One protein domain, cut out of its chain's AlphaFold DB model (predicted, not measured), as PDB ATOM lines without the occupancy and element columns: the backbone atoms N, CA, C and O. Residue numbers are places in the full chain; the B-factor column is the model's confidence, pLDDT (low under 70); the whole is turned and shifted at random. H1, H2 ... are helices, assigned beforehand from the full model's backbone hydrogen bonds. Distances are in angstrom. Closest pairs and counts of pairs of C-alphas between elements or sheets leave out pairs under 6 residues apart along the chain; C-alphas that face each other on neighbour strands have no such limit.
ATOM      1  N   LEU A  41      35.163  51.492  -2.018       65.56
ATOM      2  CA  LEU A  41      34.797  52.149  -0.767       65.56
ATOM      3  C   LEU A  41      35.079  51.152   0.363       65.56
ATOM      4  O   LEU A  41      34.418  50.119   0.408       65.56
ATOM      5  N   HIS A  42      36.060  51.451   1.223       68.19
ATOM      6  CA  HIS A  42      36.411  50.662   2.413       68.19
ATOM      7  C   HIS A  42      36.411  51.547   3.667       68.19
ATOM      8  O   HIS A  42      37.450  51.904   4.232       68.19
ATOM      9  N   CYS A  43      35.216  51.971   4.070       71.44
ATOM     10  CA  CYS A  43      34.986  52.791   5.255       71.44
ATOM     11  C   CYS A  43      33.583  52.545   5.825       71.44
ATOM     12  O   CYS A  43      32.799  51.805   5.232       71.44
ATOM     13  N   SER A  44      33.268  53.151   6.970       82.19
ATOM     14  CA  SER A  44      31.966  52.980   7.615       82.19
ATOM     15  C   SER A  44      30.804  53.390   6.708       82.19
ATOM     16  O   SER A  44      30.924  54.334   5.925       82.19
ATOM     17  N   TYR A  45      29.660  52.716   6.851       87.81
ATOM     18  CA  TYR A  45      28.464  52.927   6.024       87.81
ATOM     19  C   TYR A  45      28.085  54.412   5.877       87.81
ATOM     20  O   TYR A  45      27.883  54.887   4.763       87.81
ATOM     21  N   GLU A  46      28.057  55.164   6.981       86.75
ATOM     22  CA  GLU A  46      27.677  56.586   6.977       86.75
ATOM     23  C   GLU A  46      28.687  57.458   6.200       86.75
ATOM     24  O   GLU A  46      28.310  58.432   5.551       86.75
ATOM     25  N   LYS A  47      29.980  57.095   6.218       75.62
ATOM     26  CA  LYS A  47      31.027  57.790   5.454       75.62
ATOM     27  C   LYS A  47      30.987  57.410   3.972       75.62
ATOM     28  O   LYS A  47      31.183  58.284   3.134       75.62
ATOM     29  N   ALA A  48      30.700  56.148   3.654       81.00
ATOM     30  CA  ALA A  48      30.506  55.693   2.280       81.00
ATOM     31  C   ALA A  48      29.289  56.376   1.632       81.00
ATOM     32  O   ALA A  48      29.389  56.846   0.503       81.00
ATOM     33  N   LEU A  49      28.178  56.504   2.370       86.06
ATOM     34  CA  LEU A  49      26.990  57.233   1.927       86.06
ATOM     35  C   LEU A  49      27.306  58.715   1.680       86.06
ATOM     36  O   LEU A  49      27.069  59.200   0.582       86.06
ATOM     37  N   HIS A  50      27.944  59.402   2.635       78.44
ATOM     38  CA  HIS A  50      28.340  60.809   2.469       78.44
ATOM     39  C   HIS A  50      29.263  61.032   1.257       78.44
ATOM     40  O   HIS A  50      29.136  62.037   0.564       78.44
ATOM     41  N   GLN A  51      30.190  60.109   0.980       74.62
ATOM     42  CA  GLN A  51      31.079  60.203  -0.185       74.62
ATOM     43  C   GLN A  51      30.339  60.031  -1.516       74.62
ATOM     44  O   GLN A  51      30.719  60.668  -2.497       74.62
ATOM     45  N   LEU A  52      29.301  59.191  -1.557       80.81
ATOM     46  CA  LEU A  52      28.451  59.044  -2.736       80.81
ATOM     47  C   LEU A  52      27.478  60.227  -2.881       80.81
ATOM     48  O   LEU A  52      27.308  60.709  -3.992       80.81
ATOM     49  N   ASP A  53      26.919  60.757  -1.790       80.44
ATOM     50  CA  ASP A  53      26.067  61.960  -1.806       80.44
ATOM     51  C   ASP A  53      26.837  63.215  -2.260       80.44
ATOM     52  O   ASP A  53      26.304  64.039  -3.004       80.44
ATOM     53  N   ASP A  54      28.094  63.373  -1.828       70.88
ATOM     54  CA  ASP A  54      28.970  64.453  -2.302       70.88
ATOM     55  C   ASP A  54      29.266  64.304  -3.800       70.88
ATOM     56  O   ASP A  54      29.195  65.289  -4.533       70.88
ATOM     57  N   ALA A  55      29.549  63.081  -4.266       69.06
ATOM     58  CA  ALA A  55      29.745  62.810  -5.686       69.06
ATOM     59  C   ALA A  55      28.465  63.096  -6.490       69.06
ATOM     60  O   ALA A  55      28.532  63.800  -7.490       69.06
ATOM     61  N   LEU A  56      27.295  62.636  -6.030       71.88
ATOM     62  CA  LEU A  56      26.000  62.847  -6.689       71.88
ATOM     63  C   LEU A  56      25.752  64.334  -6.995       71.88
ATOM     64  O   LEU A  56      25.380  64.669  -8.117       71.88
ATOM     65  N   ARG A  57      26.037  65.221  -6.030       68.69
ATOM     66  CA  ARG A  57      25.905  66.682  -6.188       68.69
ATOM     67  C   ARG A  57      26.860  67.280  -7.213       68.69
ATOM     68  O   ARG A  57      26.492  68.247  -7.862       68.69
ATOM     69  N   MET A  58      28.066  66.728  -7.364       62.62
ATOM     70  CA  MET A  58      28.990  67.174  -8.413       62.62
ATOM     71  C   MET A  58      28.436  66.840  -9.808       62.62
ATOM     72  O   MET A  58      28.583  67.639 -10.723       62.62
ATOM     73  N   PHE A  59      27.716  65.721  -9.958       56.81
ATOM     74  CA  PHE A  59      27.065  65.368 -11.226       56.81
ATOM     75  C   PHE A  59      25.813  66.197 -11.521       56.81
ATOM     76  O   PHE A  59      25.585  66.528 -12.677       56.81
ATOM     77  N   GLU A  60      25.049  66.625 -10.512       59.91
ATOM     78  CA  GLU A  60      23.949  67.584 -10.724       59.91
ATOM     79  C   GLU A  60      24.419  68.949 -11.285       59.91
ATOM     80  O   GLU A  60      23.594  69.695 -11.812       59.91
ATOM     81  N   GLU A  61      25.716  69.285 -11.187       52.19
ATOM     82  CA  GLU A  61      26.293  70.540 -11.701       52.19
ATOM     83  C   GLU A  61      26.982  70.406 -13.082       52.19
ATOM     84  O   GLU A  61      27.057  71.410 -13.792       52.19
ATOM     85  N   ASP A  62      27.435  69.204 -13.477       48.03
ATOM     86  CA  ASP A  62      28.243  68.951 -14.694       48.03
ATOM     87  C   ASP A  62      27.513  68.156 -15.815       48.03
ATOM     88  O   ASP A  62      28.086  67.931 -16.884       48.03
ATOM     89  N   LEU A  63      26.263  67.713 -15.614       53.38
ATOM     90  CA  LEU A  63      25.467  67.022 -16.647       53.38
ATOM     91  C   LEU A  63      24.901  68.018 -17.687       53.38
ATOM     92  O   LEU A  63      23.843  68.613 -17.484       53.38
ATOM     93  N   ASP A  64      25.611  68.184 -18.810       49.06
ATOM     94  CA  ASP A  64      25.229  69.072 -19.928       49.06
ATOM     95  C   ASP A  64      24.023  68.557 -20.765       49.06
ATOM     96  O   ASP A  64      23.387  69.356 -21.457       49.06
ATOM     97  N   ASP A  65      23.681  67.260 -20.696       49.50
ATOM     98  CA  ASP A  65      22.577  66.616 -21.436       49.50
ATOM     99  C   ASP A  65      21.563  65.926 -20.485       49.50
ATOM    100  O   ASP A  65      21.944  65.212 -19.558       49.50
ATOM    101  N   GLU A  66      20.251  66.089 -20.733       48.91
ATOM    102  CA  GLU A  66      19.161  65.559 -19.872       48.91
ATOM    103  C   GLU A  66      19.027  64.014 -19.872       48.91
ATOM    104  O   GLU A  66      18.274  63.471 -19.060       48.91
ATOM    105  N   ASP A  67      19.728  63.309 -20.769       48.97
ATOM    106  CA  ASP A  67      19.617  61.853 -20.990       48.97
ATOM    107  C   ASP A  67      20.747  61.017 -20.333       48.97
ATOM    108  O   ASP A  67      20.698  59.784 -20.375       48.97
ATOM    109  N   ASP A  68      21.762  61.641 -19.719       55.38
ATOM    110  CA  ASP A  68      22.899  60.923 -19.118       55.38
ATOM    111  C   ASP A  68      22.558  60.347 -17.723       55.38
ATOM    112  O   ASP A  68      22.350  61.067 -16.743       55.38
ATOM    113  N   GLU A  69      22.521  59.012 -17.603       62.06
ATOM    114  CA  GLU A  69      22.210  58.340 -16.332       62.06
ATOM    115  C   GLU A  69      23.316  58.530 -15.277       62.06
ATOM    116  O   GLU A  69      24.448  58.061 -15.436       62.06
ATOM    117  N   ASN A  70      22.966  59.118 -14.128       69.25
ATOM    118  CA  ASN A  70      23.890  59.289 -13.008       69.25
ATOM    119  C   ASN A  70      24.218  57.946 -12.328       69.25
ATOM    120  O   ASN A  70      23.527  57.470 -11.424       69.25
ATOM    121  N   LEU A  71      25.336  57.346 -12.734       74.81
ATOM    122  CA  LEU A  71      25.785  56.037 -12.257       74.81
ATOM    123  C   LEU A  71      26.107  55.994 -10.744       74.81
ATOM    124  O   LEU A  71      26.188  54.898 -10.182       74.81
ATOM    125  N   VAL A  72      26.267  57.144 -10.070       77.38
ATOM    126  CA  VAL A  72      26.411  57.219  -8.601       77.38
ATOM    127  C   VAL A  72      25.110  56.843  -7.902       77.38
ATOM    128  O   VAL A  72      25.155  56.160  -6.877       77.38
ATOM    129  N   GLU A  73      23.957  57.210  -8.471       83.12
ATOM    130  CA  GLU A  73      22.643  56.885  -7.907       83.12
ATOM    131  C   GLU A  73      22.511  55.363  -7.730       83.12
ATOM    132  O   GLU A  73      22.111  54.883  -6.670       83.12
ATOM    133  N   TYR A  74      22.986  54.579  -8.706       85.44
ATOM    134  CA  TYR A  74      23.021  53.115  -8.621       85.44
ATOM    135  C   TYR A  74      23.901  52.578  -7.487       85.44
ATOM    136  O   TYR A  74      23.541  51.572  -6.872       85.44
ATOM    137  N   LEU A  75      25.002  53.254  -7.151       86.69
ATOM    138  CA  LEU A  75      25.847  52.878  -6.016       86.69
ATOM    139  C   LEU A  75      25.180  53.248  -4.676       86.69
ATOM    140  O   LEU A  75      25.242  52.453  -3.737       86.69
ATOM    141  N   CYS A  76      24.474  54.384  -4.592       88.50
ATOM    142  CA  CYS A  76      23.646  54.745  -3.430       88.50
ATOM    143  C   CYS A  76      22.506  53.739  -3.207       88.50
ATOM    144  O   CYS A  76      22.282  53.270  -2.083       88.50
ATOM    145  N   MET A  77      21.816  53.343  -4.283       91.69
ATOM    146  CA  MET A  77      20.798  52.293  -4.244       91.69
ATOM    147  C   MET A  77      21.407  50.952  -3.810       91.69
ATOM    148  O   MET A  77      20.864  50.298  -2.918       91.69
ATOM    149  N   ALA A  78      22.561  50.558  -4.363       91.88
ATOM    150  CA  ALA A  78      23.268  49.334  -3.981       91.88
ATOM    151  C   ALA A  78      23.644  49.318  -2.490       91.88
ATOM    152  O   ALA A  78      23.399  48.326  -1.798       91.88
ATOM    153  N   LEU A  79      24.177  50.428  -1.971       92.69
ATOM    154  CA  LEU A  79      24.536  50.590  -0.562       92.69
ATOM    155  C   LEU A  79      23.302  50.516   0.361       92.69
ATOM    156  O   LEU A  79      23.351  49.905   1.433       92.69
ATOM    157  N   THR A  80      22.171  51.071  -0.080       93.38
ATOM    158  CA  THR A  80      20.888  51.020   0.641       93.38
ATOM    159  C   THR A  80      20.302  49.605   0.671       93.38
ATOM    160  O   THR A  80      19.888  49.125   1.731       93.38
ATOM    161  N   VAL A  81      20.329  48.892  -0.461       94.75
ATOM    162  CA  VAL A  81      19.920  47.480  -0.545       94.75
ATOM    163  C   VAL A  81      20.819  46.599   0.325       94.75
ATOM    164  O   VAL A  81      20.306  45.748   1.050       94.75
ATOM    165  N   LEU A  82      22.136  46.833   0.335       94.44
ATOM    166  CA  LEU A  82      23.075  46.114   1.201       94.44
ATOM    167  C   LEU A  82      22.740  46.278   2.684       94.44
ATOM    168  O   LEU A  82      22.597  45.275   3.386       94.44
ATOM    169  N   LYS A  83      22.530  47.512   3.157       94.81
ATOM    170  CA  LYS A  83      22.122  47.761   4.548       94.81
ATOM    171  C   LYS A  83      20.851  46.989   4.908       94.81
ATOM    172  O   LYS A  83      20.851  46.273   5.907       94.81
ATOM    173  N   ARG A  84      19.814  47.028   4.060       94.31
ATOM    174  CA  ARG A  84      18.582  46.243   4.268       94.31
ATOM    175  C   ARG A  84      18.821  44.728   4.246       94.31
ATOM    176  O   ARG A  84      18.232  44.016   5.061       94.31
ATOM    177  N   LEU A  85      19.685  44.212   3.368       94.94
ATOM    178  CA  LEU A  85      20.045  42.786   3.301       94.94
ATOM    179  C   LEU A  85      20.719  42.287   4.582       94.94
ATOM    180  O   LEU A  85      20.403  41.179   5.026       94.94
ATOM    181  N   TYR A  86      21.606  43.081   5.190       93.94
ATOM    182  CA  TYR A  86      22.236  42.725   6.463       93.94
ATOM    183  C   TYR A  86      21.305  42.935   7.665       93.94
ATOM    184  O   TYR A  86      21.179  42.014   8.469       93.94
ATOM    185  N   GLU A  87      20.583  44.063   7.747       93.62
ATOM    186  CA  GLU A  87      19.585  44.340   8.803       93.62
ATOM    187  C   GLU A  87      18.532  43.225   8.917       93.62
ATOM    188  O   GLU A  87      18.147  42.822  10.014       93.62
ATOM    189  N   THR A  88      18.072  42.703   7.776       93.12
ATOM    190  CA  THR A  88      17.066  41.627   7.713       93.12
ATOM    191  C   THR A  88      17.667  40.216   7.746       93.12
ATOM    192  O   THR A  88      16.927  39.235   7.804       93.12
ATOM    193  N   GLY A  89      18.996  40.082   7.675       91.19
ATOM    194  CA  GLY A  89      19.697  38.798   7.566       91.19
ATOM    195  C   GLY A  89      19.523  38.066   6.225       91.19
ATOM    196  O   GLY A  89      20.060  36.966   6.062       91.19
ATOM    197  N   ARG A  90      18.803  38.654   5.256       92.88
ATOM    198  CA  ARG A  90      18.478  38.040   3.955       92.88
ATOM    199  C   ARG A  90      19.678  37.886   3.021       92.88
ATOM    200  O   ARG A  90      19.607  37.089   2.093       92.88
ATOM    201  N   PHE A  91      20.811  38.535   3.306       92.06
ATOM    202  CA  PHE A  91      22.080  38.301   2.594       92.06
ATOM    203  C   PHE A  91      22.477  36.811   2.523       92.06
ATOM    204  O   PHE A  91      23.103  36.383   1.559       92.06
ATOM    205  N   ARG A  92      22.073  35.999   3.511       90.56
ATOM    206  CA  ARG A  92      22.335  34.547   3.553       90.56
ATOM    207  C   ARG A  92      21.598  33.751   2.477       90.56
ATOM    208  O   ARG A  92      22.002  32.637   2.167       90.56
ATOM    209  N   GLU A  93      20.531  34.299   1.898       90.12
ATOM    210  CA  GLU A  93      19.832  33.678   0.767       90.12
ATOM    211  C   GLU A  93      20.650  33.743  -0.540       90.12
ATOM    212  O   GLU A  93      20.270  33.104  -1.514       90.12
ATOM    213  N   LEU A  94      21.773  34.478  -0.569       88.12
ATOM    214  CA  LEU A  94      22.617  34.700  -1.752       88.12
ATOM    215  C   LEU A  94      23.866  33.791  -1.817       88.12
ATOM    216  O   LEU A  94      24.747  34.025  -2.638       88.12
ATOM    217  N   GLU A  95      23.955  32.734  -0.999       78.50
ATOM    218  CA  GLU A  95      25.087  31.774  -0.962       78.50
ATOM    219  C   GLU A  95      25.159  30.829  -2.201       78.50
ATOM    220  O   GLU A  95      25.889  29.834  -2.231       78.50
ATOM    221  N   GLU A  96      24.391  31.100  -3.259       71.62
ATOM    222  CA  GLU A  96      24.258  30.212  -4.417       71.62
ATOM    223  C   GLU A  96      25.513  30.157  -5.311       71.62
ATOM    224  O   GLU A  96      26.239  31.125  -5.511       71.62
ATOM    225  N   LYS A  97      25.781  28.988  -5.907       60.66
ATOM    226  CA  LYS A  97      27.041  28.731  -6.638       60.66
ATOM    227  C   LYS A  97      27.100  29.283  -8.066       60.66
ATOM    228  O   LYS A  97      28.169  29.233  -8.672       60.66
ATOM    229  N   ALA A  98      25.982  29.739  -8.626       72.94
ATOM    230  CA  ALA A  98      25.889  30.200 -10.008       72.94
ATOM    231  C   ALA A  98      25.436  31.665 -10.052       72.94
ATOM    232  O   ALA A  98      24.376  31.998  -9.533       72.94
ATOM    233  N   SER A  99      26.212  32.531 -10.719       69.06
ATOM    234  CA  SER A  99      25.931  33.980 -10.802       69.06
ATOM    235  C   SER A  99      24.514  34.289 -11.295       69.06
ATOM    236  O   SER A  99      23.877  35.211 -10.798       69.06
ATOM    237  N   SER A 100      23.998  33.494 -12.239       72.69
ATOM    238  CA  SER A 100      22.649  33.655 -12.795       72.69
ATOM    239  C   SER A 100      21.530  33.443 -11.785       72.69
ATOM    240  O   SER A 100      20.429  33.945 -11.995       72.69
ATOM    241  N   ASP A 101      21.778  32.654 -10.746       81.44
ATOM    242  CA  ASP A 101      20.757  32.253  -9.783       81.44
ATOM    243  C   ASP A 101      20.793  33.217  -8.590       81.44
ATOM    244  O   ASP A 101      19.761  33.797  -8.262       81.44
ATOM    245  N   VAL A 102      21.998  33.600  -8.141       86.06
ATOM    246  CA  VAL A 102      22.237  34.716  -7.203       86.06
ATOM    247  C   VAL A 102      21.582  36.017  -7.690       86.06
ATOM    248  O   VAL A 102      20.928  36.707  -6.913       86.06
ATOM    249  N   GLU A 103      21.716  36.355  -8.979       85.00
ATOM    250  CA  GLU A 103      21.083  37.546  -9.568       85.00
ATOM    251  C   GLU A 103      19.548  37.482  -9.525       85.00
ATOM    252  O   GLU A 103      18.904  38.459  -9.143       85.00
ATOM    253  N   LYS A 104      18.943  36.333  -9.868       87.44
ATOM    254  CA  LYS A 104      17.484  36.138  -9.750       87.44
ATOM    255  C   LYS A 104      17.045  36.233  -8.296       87.44
ATOM    256  O   LYS A 104      16.042  36.877  -8.001       87.44
ATOM    257  N   LYS A 105      17.805  35.618  -7.393       91.38
ATOM    258  CA  LYS A 105      17.474  35.551  -5.977       91.38
ATOM    259  C   LYS A 105      17.555  36.924  -5.312       91.38
ATOM    260  O   LYS A 105      16.683  37.268  -4.518       91.38
ATOM    261  N   LEU A 106      18.524  37.752  -5.707       91.88
ATOM    262  CA  LEU A 106      18.597  39.159  -5.318       91.88
ATOM    263  C   LEU A 106      17.378  39.955  -5.818       91.88
ATOM    264  O   LEU A 106      16.788  40.699  -5.037       91.88
ATOM    265  N   LEU A 107      16.951  39.761  -7.072       90.75
ATOM    266  CA  LEU A 107      15.746  40.406  -7.618       90.75
ATOM    267  C   LEU A 107      14.466  39.996  -6.866       90.75
ATOM    268  O   LEU A 107      13.622  40.849  -6.601       90.75
ATOM    269  N   GLU A 108      14.325  38.718  -6.494       91.38
ATOM    270  CA  GLU A 108      13.221  38.243  -5.645       91.38
ATOM    271  C   GLU A 108      13.224  38.952  -4.285       91.38
ATOM    272  O   GLU A 108      12.224  39.565  -3.911       91.38
ATOM    273  N   ILE A 109      14.359  38.928  -3.576       92.19
ATOM    274  CA  ILE A 109      14.509  39.533  -2.245       92.19
ATOM    275  C   ILE A 109      14.175  41.029  -2.275       92.19
ATOM    276  O   ILE A 109      13.418  41.496  -1.427       92.19
ATOM    277  N   VAL A 110      14.697  41.769  -3.258       90.75
ATOM    278  CA  VAL A 110      14.454  43.214  -3.399       90.75
ATOM    279  C   VAL A 110      12.991  43.511  -3.740       90.75
ATOM    280  O   VAL A 110      12.446  44.481  -3.222       90.75
ATOM    281  N   SER A 111      12.315  42.659  -4.521       88.31
ATOM    282  CA  SER A 111      10.881  42.827  -4.821       88.31
ATOM    283  C   SER A 111       9.949  42.591  -3.620       88.31
ATOM    284  O   SER A 111       8.796  43.018  -3.639       88.31
ATOM    285  N   GLU A 112      10.443  41.926  -2.572       89.75
ATOM    286  CA  GLU A 112       9.730  41.683  -1.310       89.75
ATOM    287  C   GLU A 112      10.112  42.678  -0.197       89.75
ATOM    288  O   GLU A 112       9.497  42.673   0.872       89.75
ATOM    289  N   MET A 113      11.146  43.496  -0.406       89.25
ATOM    290  CA  MET A 113      11.611  44.498   0.553       89.25
ATOM    291  C   MET A 113      10.829  45.808   0.414       89.25
ATOM    292  O   MET A 113      10.566  46.279  -0.690       89.25
ATOM    293  N   ASP A 114      10.504  46.419   1.553       85.38
ATOM    294  CA  ASP A 114       9.894  47.748   1.608       85.38
ATOM    295  C   ASP A 114      11.001  48.811   1.718       85.38
ATOM    296  O   ASP A 114      11.749  48.854   2.704       85.38
ATOM    297  N   PHE A 115      11.137  49.634   0.679       86.06
ATOM    298  CA  PHE A 115      12.084  50.743   0.620       86.06
ATOM    299  C   PHE A 115      11.333  52.070   0.719       86.06
ATOM    300  O   PHE A 115      10.326  52.288   0.047       86.06
ATOM    301  N   GLU A 116      11.850  52.977   1.549       82.12
ATOM    302  CA  GLU A 116      11.311  54.337   1.678       82.12
ATOM    303  C   GLU A 116      11.482  55.119   0.367       82.12
ATOM    304  O   GLU A 116      10.587  55.866  -0.034       82.12
ATOM    305  N   ASP A 117      12.594  54.875  -0.333       80.38
ATOM    306  CA  ASP A 117      12.813  55.313  -1.705       80.38
ATOM    307  C   ASP A 117      12.234  54.304  -2.712       80.38
ATOM    308  O   ASP A 117      12.616  53.133  -2.767       80.38
ATOM    309  N   ARG A 118      11.314  54.791  -3.549       82.69
ATOM    310  CA  ARG A 118      10.653  54.006  -4.597       82.69
ATOM    311  C   ARG A 118      11.516  53.832  -5.845       82.69
ATOM    312  O   ARG A 118      11.237  52.908  -6.612       82.69
ATOM    313  N   ASN A 119      12.536  54.668  -6.055       84.12
ATOM    314  CA  ASN A 119      13.427  54.564  -7.212       84.12
ATOM    315  C   ASN A 119      14.175  53.224  -7.200       84.12
ATOM    316  O   ASN A 119      14.266  52.580  -8.243       84.12
ATOM    317  N   ILE A 120      14.572  52.737  -6.017       86.06
ATOM    318  CA  ILE A 120      15.162  51.401  -5.826       86.06
ATOM    319  C   ILE A 120      14.250  50.316  -6.420       86.06
ATOM    320  O   ILE A 120      14.660  49.573  -7.310       86.06
ATOM    321  N   SER A 121      12.987  50.231  -5.987       85.94
ATOM    322  CA  SER A 121      12.052  49.220  -6.509       85.94
ATOM    323  C   SER A 121      11.824  49.349  -8.021       85.94
ATOM    324  O   SER A 121      11.711  48.336  -8.712       85.94
ATOM    325  N   LEU A 122      11.779  50.580  -8.541       86.62
ATOM    326  CA  LEU A 122      11.590  50.848  -9.968       86.62
ATOM    327  C   LEU A 122      12.795  50.399 -10.807       86.62
ATOM    328  O   LEU A 122      12.597  49.676 -11.782       86.62
ATOM    329  N   LYS A 123      14.029  50.745 -10.416       87.62
ATOM    330  CA  LYS A 123      15.251  50.386 -11.159       87.62
ATOM    331  C   LYS A 123      15.540  48.877 -11.151       87.62
ATOM    332  O   LYS A 123      16.013  48.338 -12.153       87.62
ATOM    333  N   PHE A 124      15.179  48.151 -10.090       88.50
ATOM    334  CA  PHE A 124      15.275  46.681 -10.087       88.50
ATOM    335  C   PHE A 124      14.211  46.002 -10.974       88.50
ATOM    336  O   PHE A 124      14.529  45.023 -11.657       88.50
ATOM    337  N   GLU A 125      12.972  46.507 -11.027       86.69
ATOM    338  CA  GLU A 125      11.963  46.010 -11.982       86.69
ATOM    339  C   GLU A 125      12.291  46.401 -13.436       86.69
ATOM    340  O   GLU A 125      12.069  45.603 -14.350       86.69
ATOM    341  N   GLU A 126      12.898  47.569 -13.665       86.25
ATOM    342  CA  GLU A 126      13.455  47.962 -14.964       86.25
ATOM    343  C   GLU A 126      14.541  46.980 -15.421       86.25
ATOM    344  O   GLU A 126      14.405  46.395 -16.498       86.25
ATOM    345  N   TYR A 127      15.545  46.687 -14.584       84.94
ATOM    346  CA  TYR A 127      16.555  45.672 -14.902       84.94
ATOM    347  C   TYR A 127      15.926  44.310 -15.223       84.94
ATOM    348  O   TYR A 127      16.303  43.654 -16.192       84.94
ATOM    349  N   LYS A 128      14.951  43.869 -14.425       85.94
ATOM    350  CA  LYS A 128      14.250  42.587 -14.604       85.94
ATOM    351  C   LYS A 128      13.498  42.527 -15.935       85.94
ATOM    352  O   LYS A 128      13.553  41.504 -16.623       85.94
ATOM    353  N   LYS A 129      12.838  43.622 -16.322       85.62
ATOM    354  CA  LYS A 129      12.169  43.779 -17.619       85.62
ATOM    355  C   LYS A 129      13.181  43.775 -18.766       85.62
ATOM    356  O   LYS A 129      13.044  42.956 -19.672       85.62
ATOM    357  N   LEU A 130      14.208  44.623 -18.708       77.69
ATOM    358  CA  LEU A 130      15.243  44.728 -19.739       77.69
ATOM    359  C   LEU A 130      16.005  43.404 -19.915       77.69
ATOM    360  O   LEU A 130      16.185  42.942 -21.037       77.69
ATOM    361  N   SER A 131      16.375  42.736 -18.820       76.69
ATOM    362  CA  SER A 131      17.013  41.413 -18.832       76.69
ATOM    363  C   SER A 131      16.126  40.357 -19.495       76.69
ATOM    364  O   SER A 131      16.600  39.563 -20.309       76.69
ATOM    365  N   LYS A 132      14.815  40.361 -19.221       80.69
ATOM    366  CA  LYS A 132      13.870  39.476 -19.911       80.69
ATOM    367  C   LYS A 132      13.798  39.786 -21.413       80.69
ATOM    368  O   LYS A 132      13.927  38.864 -22.212       80.69
ATOM    369  N   GLU A 133      13.649  41.057 -21.787       75.00
ATOM    370  CA  GLU A 133      13.624  41.488 -23.192       75.00
ATOM    371  C   GLU A 133      14.919  41.103 -23.928       75.00
ATOM    372  O   GLU A 133      14.858  40.581 -25.037       75.00
ATOM    373  N   ALA A 134      16.092  41.273 -23.311       65.62
ATOM    374  CA  ALA A 134      17.376  40.896 -23.904       65.62
ATOM    375  C   ALA A 134      17.540  39.380 -24.092       65.62
ATOM    376  O   ALA A 134      18.086  38.954 -25.108       65.62
ATOM    377  N   ASN A 135      17.039  38.560 -23.161       65.31
ATOM    378  CA  ASN A 135      17.029  37.105 -23.330       65.31
ATOM    379  C   ASN A 135      16.086  36.677 -24.470       65.31
ATOM    380  O   ASN A 135      16.472  35.866 -25.308       65.31
ATOM    381  N   GLU A 136      14.887  37.265 -24.560       69.31
ATOM    382  CA  GLU A 136      13.959  37.028 -25.677       69.31
ATOM    383  C   GLU A 136      14.563  37.477 -27.025       69.31
ATOM    384  O   GLU A 136      14.422  36.785 -28.033       69.31
ATOM    385  N   LEU A 137      15.301  38.592 -27.055       63.75
ATOM    386  CA  LEU A 137      16.039  39.056 -28.237       63.75
ATOM    387  C   LEU A 137      17.184  38.110 -28.633       63.75
ATOM    388  O   LEU A 137      17.374  37.858 -29.823       63.75
ATOM    389  N   PHE A 138      17.929  37.563 -27.670       56.06
ATOM    390  CA  PHE A 138      19.032  36.632 -27.933       56.06
ATOM    391  C   PHE A 138      18.540  35.310 -28.541       56.06
ATOM    392  O   PHE A 138      19.073  34.865 -29.557       56.06
ATOM    393  N   GLU A 139      17.462  34.740 -27.993       62.53
ATOM    394  CA  GLU A 139      16.795  33.550 -28.544       62.53
ATOM    395  C   GLU A 139      16.272  33.782 -29.972       62.53
ATOM    396  O   GLU A 139      16.390  32.902 -30.826       62.53
ATOM    397  N   ASN A 140      15.744  34.976 -30.264       62.34
ATOM    398  CA  ASN A 140      15.289  35.340 -31.609       62.34
ATOM    399  C   ASN A 140      16.453  35.514 -32.603       62.34
ATOM    400  O   ASN A 140      16.331  35.096 -33.753       62.34
ATOM    401  N   MET A 141      17.592  36.082 -32.183       53.19
ATOM    402  CA  MET A 141      18.780  36.210 -33.045       53.19
ATOM    403  C   MET A 141      19.401  34.853 -33.399       53.19
ATOM    404  O   MET A 141      19.845  34.670 -34.528       53.19
ATOM    405  N   ILE A 142      19.386  33.885 -32.475       52.94
ATOM    406  CA  ILE A 142      19.859  32.509 -32.725       52.94
ATOM    407  C   ILE A 142      18.993  31.780 -33.771       52.94
ATOM    408  O   ILE A 142      19.467  30.855 -34.430       52.94
ATOM    409  N   GLN A 143      17.735  32.194 -33.944       53.41
ATOM    410  CA  GLN A 143      16.781  31.581 -34.876       53.41
ATOM    411  C   GLN A 143      16.787  32.206 -36.283       53.41
ATOM    412  O   GLN A 143      16.056  31.731 -37.155       53.41
ATOM    413  N   ALA A 199      21.403  47.993 -34.007       40.38
ATOM    414  CA  ALA A 199      21.621  49.249 -33.270       40.38
ATOM    415  C   ALA A 199      20.556  49.548 -32.200       40.38
ATOM    416  O   ALA A 199      20.895  49.867 -31.067       40.38
ATOM    417  N   LYS A 200      19.271  49.333 -32.524       44.78
ATOM    418  CA  LYS A 200      18.134  49.455 -31.585       44.78
ATOM    419  C   LYS A 200      18.240  48.523 -30.363       44.78
ATOM    420  O   LYS A 200      17.527  48.720 -29.384       44.78
ATOM    421  N   TYR A 201      19.102  47.507 -30.421       49.34
ATOM    422  CA  TYR A 201      19.356  46.556 -29.340       49.34
ATOM    423  C   TYR A 201      20.649  46.868 -28.569       49.34
ATOM    424  O   TYR A 201      20.761  46.473 -27.410       49.34
ATOM    425  N   PHE A 202      21.606  47.598 -29.163       47.44
ATOM    426  CA  PHE A 202      22.856  47.971 -28.488       47.44
ATOM    427  C   PHE A 202      22.603  48.850 -27.259       47.44
ATOM    428  O   PHE A 202      23.152  48.541 -26.205       47.44
ATOM    429  N   ASN A 203      21.733  49.862 -27.353       53.47
ATOM    430  CA  ASN A 203      21.429  50.758 -26.225       53.47
ATOM    431  C   ASN A 203      20.880  49.974 -25.019       53.47
ATOM    432  O   ASN A 203      21.479  50.009 -23.950       53.47
ATOM    433  N   LYS A 204      19.876  49.111 -25.226       56.31
ATOM    434  CA  LYS A 204      19.344  48.224 -24.172       56.31
ATOM    435  C   LYS A 204      20.396  47.297 -23.561       56.31
ATOM    436  O   LYS A 204      20.375  47.035 -22.364       56.31
ATOM    437  N   ILE A 205      21.324  46.776 -24.365       54.94
ATOM    438  CA  ILE A 205      22.426  45.938 -23.864       54.94
ATOM    439  C   ILE A 205      23.410  46.772 -23.022       54.94
ATOM    440  O   ILE A 205      23.954  46.258 -22.043       54.94
ATOM    441  N   ILE A 206      23.621  48.044 -23.367       56.62
ATOM    442  CA  ILE A 206      24.443  48.995 -22.605       56.62
ATOM    443  C   ILE A 206      23.751  49.375 -21.284       56.62
ATOM    444  O   ILE A 206      24.389  49.262 -20.240       56.62
ATOM    445  N   GLU A 207      22.454  49.696 -21.296       63.03
ATOM    446  CA  GLU A 207      21.621  49.966 -20.104       63.03
ATOM    447  C   GLU A 207      21.655  48.787 -19.111       63.03
ATOM    448  O   GLU A 207      22.024  48.936 -17.943       63.03
ATOM    449  N   ILE A 208      21.365  47.565 -19.588       65.81
ATOM    450  CA  ILE A 208      21.435  46.331 -18.781       65.81
ATOM    451  C   ILE A 208      22.831  46.135 -18.204       65.81
ATOM    452  O   ILE A 208      22.974  45.703 -17.058       65.81
ATOM    453  N   ARG A 209      23.872  46.422 -18.993       64.44
ATOM    454  CA  ARG A 209      25.255  46.315 -18.539       64.44
ATOM    455  C   ARG A 209      25.549  47.330 -17.440       64.44
ATOM    456  O   ARG A 209      26.138  46.919 -16.448       64.44
ATOM    457  N   GLY A 210      25.116  48.584 -17.573       66.69
ATOM    458  CA  GLY A 210      25.247  49.622 -16.546       66.69
ATOM    459  C   GLY A 210      24.590  49.203 -15.231       66.69
ATOM    460  O   GLY A 210      25.276  49.042 -14.222       66.69
ATOM    461  N   LEU A 211      23.292  48.889 -15.263       77.00
ATOM    462  CA  LEU A 211      22.547  48.400 -14.096       77.00
ATOM    463  C   LEU A 211      23.193  47.147 -13.476       77.00
ATOM    464  O   LEU A 211      23.393  47.064 -12.264       77.00
ATOM    465  N   LYS A 212      23.610  46.170 -14.291       77.38
ATOM    466  CA  LYS A 212      24.314  44.983 -13.785       77.38
ATOM    467  C   LYS A 212      25.634  45.334 -13.099       77.38
ATOM    468  O   LYS A 212      25.973  44.718 -12.091       77.38
ATOM    469  N   GLN A 213      26.379  46.282 -13.657       74.62
ATOM    470  CA  GLN A 213      27.738  46.644 -13.260       74.62
ATOM    471  C   GLN A 213      27.780  47.518 -12.001       74.62
ATOM    472  O   GLN A 213      28.654  47.287 -11.169       74.62
ATOM    473  N   TYR A 214      26.827  48.443 -11.833       80.12
ATOM    474  CA  TYR A 214      26.823  49.429 -10.740       80.12
ATOM    475  C   TYR A 214      25.740  49.207  -9.679       80.12
ATOM    476  O   TYR A 214      25.917  49.642  -8.547       80.12
ATOM    477  N   LEU A 215      24.650  48.498  -9.993       87.31
ATOM    478  CA  LEU A 215      23.586  48.212  -9.025       87.31
ATOM    479  C   LEU A 215      23.722  46.799  -8.448       87.31
ATOM    480  O   LEU A 215      23.919  46.616  -7.250       87.31
ATOM    481  N   LEU A 216      23.659  45.771  -9.300       87.06
ATOM    482  CA  LEU A 216      23.569  44.373  -8.848       87.06
ATOM    483  C   LEU A 216      24.912  43.785  -8.417       87.06
ATOM    484  O   LEU A 216      25.017  43.152  -7.366       87.06
ATOM    485  N   ARG A 217      25.948  43.966  -9.239       84.44
ATOM    486  CA  ARG A 217      27.262  43.374  -8.989       84.44
ATOM    487  C   ARG A 217      27.908  43.864  -7.686       84.44
ATOM    488  O   ARG A 217      28.420  42.998  -6.974       84.44
ATOM    489  N   PRO A 218      27.866  45.160  -7.313       86.69
ATOM    490  CA  PRO A 218      28.463  45.605  -6.056       86.69
ATOM    491  C   PRO A 218      27.757  45.012  -4.831       86.69
ATOM    492  O   PRO A 218      28.436  44.633  -3.880       86.69
ATOM    493  N   ILE A 219      26.431  44.809  -4.883       91.25
ATOM    494  CA  ILE A 219      25.687  44.092  -3.831       91.25
ATOM    495  C   ILE A 219      26.220  42.662  -3.680       91.25
ATOM    496  O   ILE A 219      26.574  42.236  -2.582       91.25
ATOM    497  N   ILE A 220      26.308  41.923  -4.787       88.25
ATOM    498  CA  ILE A 220      26.734  40.517  -4.781       88.25
ATOM    499  C   ILE A 220      28.186  40.377  -4.293       88.25
ATOM    500  O   ILE A 220      28.474  39.519  -3.457       88.25
ATOM    501  N   GLU A 221      29.106  41.223  -4.768       86.50
ATOM    502  CA  GLU A 221      30.508  41.182  -4.332       86.50
ATOM    503  C   GLU A 221      30.672  41.572  -2.851       86.50
ATOM    504  O   GLU A 221      31.433  40.915  -2.138       86.50
ATOM    505  N   SER A 222      29.914  42.562  -2.362       87.44
ATOM    506  CA  SER A 222      29.893  42.954  -0.945       87.44
ATOM    507  C   SER A 222      29.398  41.831  -0.033       87.44
ATOM    508  O   SER A 222      30.039  41.513   0.970       87.44
ATOM    509  N   VAL A 223      28.298  41.165  -0.412       89.31
ATOM    510  CA  VAL A 223      27.772  40.011   0.332       89.31
ATOM    511  C   VAL A 223      28.818  38.906   0.423       89.31
ATOM    512  O   VAL A 223      29.107  38.439   1.523       89.31
ATOM    513  N   TYR A 224      29.468  38.532  -0.682       86.56
ATOM    514  CA  TYR A 224      30.510  37.502  -0.641       86.56
ATOM    515  C   TYR A 224      31.739  37.873   0.193       86.56
ATOM    516  O   TYR A 224      32.375  36.971   0.749       86.56
ATOM    517  N   PHE A 225      32.076  39.161   0.284       84.81
ATOM    518  CA  PHE A 225      33.180  39.641   1.107       84.81
ATOM    519  C   PHE A 225      32.871  39.484   2.608       84.81
ATOM    520  O   PHE A 225      33.654  38.858   3.324       84.81
ATOM    521  N   HIS A 226      31.708  39.951   3.077       81.75
ATOM    522  CA  HIS A 226      31.366  39.925   4.508       81.75
ATOM    523  C   HIS A 226      30.727  38.620   5.009       81.75
ATOM    524  O   HIS A 226      30.773  38.353   6.207       81.75
ATOM    525  N   MET A 227      30.137  37.779   4.147       83.19
ATOM    526  CA  MET A 227      29.335  36.606   4.566       83.19
ATOM    527  C   MET A 227      30.073  35.622   5.495       83.19
ATOM    528  O   MET A 227      29.428  34.907   6.259       83.19
ATOM    529  N   LYS A 228      31.410  35.569   5.434       81.00
ATOM    530  CA  LYS A 228      32.248  34.672   6.251       81.00
ATOM    531  C   LYS A 228      32.698  35.270   7.590       81.00
ATOM    532  O   LYS A 228      33.354  34.564   8.356       81.00
ATOM    533  N   SER A 229      32.391  36.537   7.856       85.19
ATOM    534  CA  SER A 229      32.689  37.196   9.129       85.19
ATOM    535  C   SER A 229      31.854  36.617  10.273       85.19
ATOM    536  O   SER A 229      30.770  36.079  10.054       85.19
ATOM    537  N   GLU A 230      32.340  36.757  11.510       83.06
ATOM    538  CA  GLU A 230      31.597  36.338  12.710       83.06
ATOM    539  C   GLU A 230      30.314  37.169  12.902       83.06
ATOM    540  O   GLU A 230      29.251  36.609  13.172       83.06
ATOM    541  N   ASP A 231      30.392  38.480  12.645       87.88
ATOM    542  CA  ASP A 231      29.242  39.376  12.492       87.88
ATOM    543  C   ASP A 231      29.315  40.115  11.138       87.88
ATOM    544  O   ASP A 231      29.954  41.166  11.029       87.88
ATOM    545  N   PRO A 232      28.675  39.583  10.077       86.56
ATOM    546  CA  PRO A 232      28.662  40.223   8.764       86.56
ATOM    547  C   PRO A 232      28.008  41.609   8.743       86.56
ATOM    548  O   PRO A 232      28.363  42.412   7.885       86.56
ATOM    549  N   TYR A 233      27.081  41.909   9.666       91.38
ATOM    550  CA  TYR A 233      26.430  43.219   9.721       91.38
ATOM    551  C   TYR A 233      27.359  44.265  10.329       91.38
ATOM    552  O   TYR A 233      27.554  45.305   9.705       91.38
ATOM    553  N   SER A 234      27.990  43.983  11.479       87.00
ATOM    554  CA  SER A 234      28.979  44.913  12.052       87.00
ATOM    555  C   SER A 234      30.127  45.143  11.071       87.00
ATOM    556  O   SER A 234      30.429  46.287  10.750       87.00
ATOM    557  N   CYS A 235      30.693  44.077  10.487       85.19
ATOM    558  CA  CYS A 235      31.779  44.220   9.517       85.19
ATOM    559  C   CYS A 235      31.400  45.080   8.299       85.19
ATOM    560  O   CYS A 235      32.229  45.865   7.852       85.19
ATOM    561  N   PHE A 236      30.172  44.966   7.779       88.56
ATOM    562  CA  PHE A 236      29.684  45.831   6.700       88.56
ATOM    563  C   PHE A 236      29.477  47.287   7.154       88.56
ATOM    564  O   PHE A 236      29.808  48.215   6.419       88.56
ATOM    565  N   MET A 237      28.937  47.504   8.357       86.44
ATOM    566  CA  MET A 237      28.690  48.848   8.891       86.44
ATOM    567  C   MET A 237      29.989  49.603   9.213       86.44
ATOM    568  O   MET A 237      30.041  50.819   9.015       86.44
ATOM    569  N   ASP A 238      31.024  48.895   9.669       78.50
ATOM    570  CA  ASP A 238      32.333  49.452  10.035       78.50
ATOM    571  C   ASP A 238      33.262  49.635   8.820       78.50
ATOM    572  O   ASP A 238      34.038  50.594   8.762       78.50
ATOM    573  N   GLY A 239      33.162  48.751   7.825       79.06
ATOM    574  CA  GLY A 239      33.955  48.793   6.602       79.06
ATOM    575  C   GLY A 239      33.190  48.209   5.425       79.06
ATOM    576  O   GLY A 239      33.339  47.033   5.127       79.06
ATOM    577  N   VAL A 240      32.408  49.042   4.738       80.94
ATOM    578  CA  VAL A 240      31.739  48.709   3.471       80.94
ATOM    579  C   VAL A 240      32.744  48.105   2.483       80.94
ATOM    580  O   VAL A 240      33.933  48.402   2.527       80.94
ATOM    581  N   TYR A 241      32.263  47.276   1.559       79.75
ATOM    582  CA  TYR A 241      33.033  46.805   0.410       79.75
ATOM    583  C   TYR A 241      32.179  46.947  -0.846       79.75
ATOM    584  O   TYR A 241      31.189  46.231  -0.993       79.75
ATOM    585  N   LEU A 242      32.515  47.897  -1.723       79.81
ATOM    586  CA  LEU A 242      31.708  48.244  -2.900       79.81
ATOM    587  C   LEU A 242      32.640  48.634  -4.061       79.81
ATOM    588  O   LEU A 242      33.366  49.618  -3.941       79.81
ATOM    589  N   ASP A 243      32.673  47.831  -5.138       70.75
ATOM    590  CA  ASP A 243      33.561  48.050  -6.298       70.75
ATOM    591  C   ASP A 243      33.042  49.206  -7.160       70.75
ATOM    592  O   ASP A 243      32.008  49.094  -7.819       70.75
ATOM    593  N   ILE A 244      33.783  50.308  -7.152       68.38
ATOM    594  CA  ILE A 244      33.520  51.516  -7.942       68.38
ATOM    595  C   ILE A 244      34.415  51.597  -9.190       68.38
ATOM    596  O   ILE A 244      34.289  52.515  -9.998       68.38
ATOM    597  N   GLY A 245      35.332  50.639  -9.367       56.66
ATOM    598  CA  GLY A 245      36.459  50.722 -10.297       56.66
ATOM    599  C   GLY A 245      36.134  50.606 -11.783       56.66
ATOM    600  O   GLY A 245      37.053  50.451 -12.587       56.66
ATOM    601  N   GLN A 246      34.853  50.617 -12.147       54.66
ATOM    602  CA  GLN A 246      34.398  50.514 -13.534       54.66
ATOM    603  C   GLN A 246      33.687  51.775 -14.032       54.66
ATOM    604  O   GLN A 246      33.382  51.817 -15.218       54.66
ATOM    605  N   LEU A 247      33.447  52.769 -13.163       57.16
ATOM    606  CA  LEU A 247      32.858  54.055 -13.540       57.16
ATOM    607  C   LEU A 247      33.811  54.818 -14.479       57.16
ATOM    608  O   LEU A 247      34.894  55.205 -14.030       57.16
ATOM    609  N   PRO A 248      33.460  55.021 -15.764       47.66
ATOM    610  CA  PRO A 248      34.250  55.852 -16.661       47.66
ATOM    611  C   PRO A 248      34.028  57.322 -16.297       47.66
ATOM    612  O   PRO A 248      32.903  57.714 -16.001       47.66
ATOM    613  N   ASP A 249      35.109  58.100 -16.301       44.03
ATOM    614  CA  ASP A 249      35.170  59.568 -16.179       44.03
ATOM    615  C   ASP A 249      34.648  60.196 -14.862       44.03
ATOM    616  O   ASP A 249      35.105  61.264 -14.459       44.03
ATOM    617  N   LEU A 250      33.813  59.484 -14.104       45.25
ATOM    618  CA  LEU A 250      33.084  59.971 -12.928       45.25
ATOM    619  C   LEU A 250      33.996  60.419 -11.769       45.25
ATOM    620  O   LEU A 250      33.704  61.374 -11.054       45.25
ATOM    621  N   PHE A 251      35.143  59.758 -11.600       46.38
ATOM    622  CA  PHE A 251      36.138  60.122 -10.586       46.38
ATOM    623  C   PHE A 251      37.342  60.869 -11.141       46.38
ATOM    624  O   PHE A 251      38.253  61.143 -10.370       46.38
ATOM    625  N   ASP A 252      37.383  61.171 -12.442       38.72
ATOM    626  CA  ASP A 252      38.562  61.766 -13.078       38.72
ATOM    627  C   ASP A 252      38.738  63.260 -12.709       38.72
ATOM    628  O   ASP A 252      39.848  63.803 -12.729       38.72
ATOM    629  N   ALA A 253      37.659  63.901 -12.245       38.03
ATOM    630  CA  ALA A 253      37.686  65.223 -11.632       38.03
ATOM    631  C   ALA A 253      38.505  65.250 -10.319       38.03
ATOM    632  O   ALA A 253      38.490  64.332  -9.493       38.03
ATOM    633  N   SER A 254      39.262  66.334 -10.138       47.47
ATOM    634  CA  SER A 254      40.281  66.488  -9.093       47.47
ATOM    635  C   SER A 254      39.778  66.288  -7.653       47.47
ATOM    636  O   SER A 254      38.626  66.544  -7.331       47.47
ATOM    637  N   ASP A 255      40.702  65.885  -6.775       37.69
ATOM    638  CA  ASP A 255      40.550  65.599  -5.335       37.69
ATOM    639  C   ASP A 255      39.830  64.304  -4.923       37.69
ATOM    640  O   ASP A 255      40.166  63.784  -3.849       37.69
ATOM    641  N   PHE A 256      38.937  63.727  -5.740       38.44
ATOM    642  CA  PHE A 256      38.395  62.387  -5.456       38.44
ATOM    643  C   PHE A 256      39.337  61.273  -5.950       38.44
ATOM    644  O   PHE A 256      39.631  60.382  -5.146       38.44
ATOM    645  N   ARG A 257      39.952  61.374  -7.158       38.59
ATOM    646  CA  ARG A 257      41.102  60.504  -7.541       38.59
ATOM    647  C   ARG A 257      42.123  60.481  -6.407       38.59
ATOM    648  O   ARG A 257      42.401  59.437  -5.847       38.59
ATOM    649  N   ILE A 258      42.636  61.633  -5.983       37.66
ATOM    650  CA  ILE A 258      43.773  61.694  -5.045       37.66
ATOM    651  C   ILE A 258      43.490  60.943  -3.724       37.66
ATOM    652  O   ILE A 258      44.399  60.324  -3.166       37.66
ATOM    653  N   ARG A 259      42.229  60.921  -3.266       35.97
ATOM    654  CA  ARG A 259      41.798  60.202  -2.056       35.97
ATOM    655  C   ARG A 259      41.420  58.725  -2.260       35.97
ATOM    656  O   ARG A 259      41.474  57.990  -1.280       35.97
ATOM    657  N   MET A 260      41.049  58.283  -3.467       35.53
ATOM    658  CA  MET A 260      40.494  56.932  -3.728       35.53
ATOM    659  C   MET A 260      41.224  56.125  -4.817       35.53
ATOM    660  O   MET A 260      41.251  54.899  -4.775       35.53
ATOM    661  N   GLU A 261      41.891  56.792  -5.755       33.53
ATOM    662  CA  GLU A 261      42.842  56.203  -6.709       33.53
ATOM    663  C   GLU A 261      44.101  55.656  -6.025       33.53
ATOM    664  O   GLU A 261      44.824  54.825  -6.581       33.53
ATOM    665  N   SER A 262      44.352  56.102  -4.797       36.12
ATOM    666  CA  SER A 262      45.505  55.737  -3.989       36.12
ATOM    667  C   SER A 262      45.403  54.314  -3.401       36.12
ATOM    668  O   SER A 262      45.708  54.099  -2.234       36.12
TER     669      SER A 262
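Overview. This is residues 41 to 143 and 199 to 262 of the 381 residues of an uncharacterized protein of Methanobacteriaceae archaeon (UniProt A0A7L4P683). Helices H2 and H6 cross in the core; H1 folds back beside H2 as a hairpin, while the H4 and H5 hairpin packs on H6, with H5 crossing it and sticking out at residues 138 to 142. Short H3 and H7 pack near the ends of H2 and H6, and H8 touches no helix. The printed part has 167 residues with eight named helices, H1 to H8 in order, and no named strand: all helix, mostly crossed. It is compact, radius of gyration of the C-alphas 16.6 A, spanning 50 by 41 by 30 A.

Arrangement. H1, residues 45 to 62, and H2, residues 71 to 87, form a hairpin at a shallow tilt of 20 degrees; their closest C-alphas, Leu 56 and Val 72, are 6.0 A apart. H3, residues 90 to 94, touches H4, residues 99 to 112, closest at C-alphas 94 and 102, 5.5 A. H5, residues 118 to 142, and hub H6, residues 199 to 226, touch at C-alphas 127 and 208, 6.3 A, at a steep tilt of 57 degrees, opposite ways. H6 touches H2 closest at C-alphas 215 and 74, 5.0 A. H7, residues 232 to 238, touches H2 closest at C-alphas 233 and 86, 5.3 A. H8, residues 256 to 260, is apart from H1. Every O i to N i+4 pair is within hydrogen-bond range in H5, H7 and H8; H1 has 13 of 14, H2 12 of 13, H4 9 of 10, H6 18 of 24, and H3 0 of 1, beside 2 of 2 O i to N i+3 pairs.

Along the chain. H1 begins at C-alpha 45 (28.464, 52.927, 6.024) and H8 ends at C-alpha 260 (40.494, 56.932, -3.728). H6 measures 40.1 A, with a kink of 30 degrees near residue 213; H5 measures 36.6 A.

Size, cuts and confidence. Residues 144 to 198 are cut out, leaving C-alphas 143 and 199 18.4 A apart. The link from H7 to H8 is long. Mean pLDDT of the printed part is 73.7; residues 199 to 210 and 244 to 262 are among those under 70.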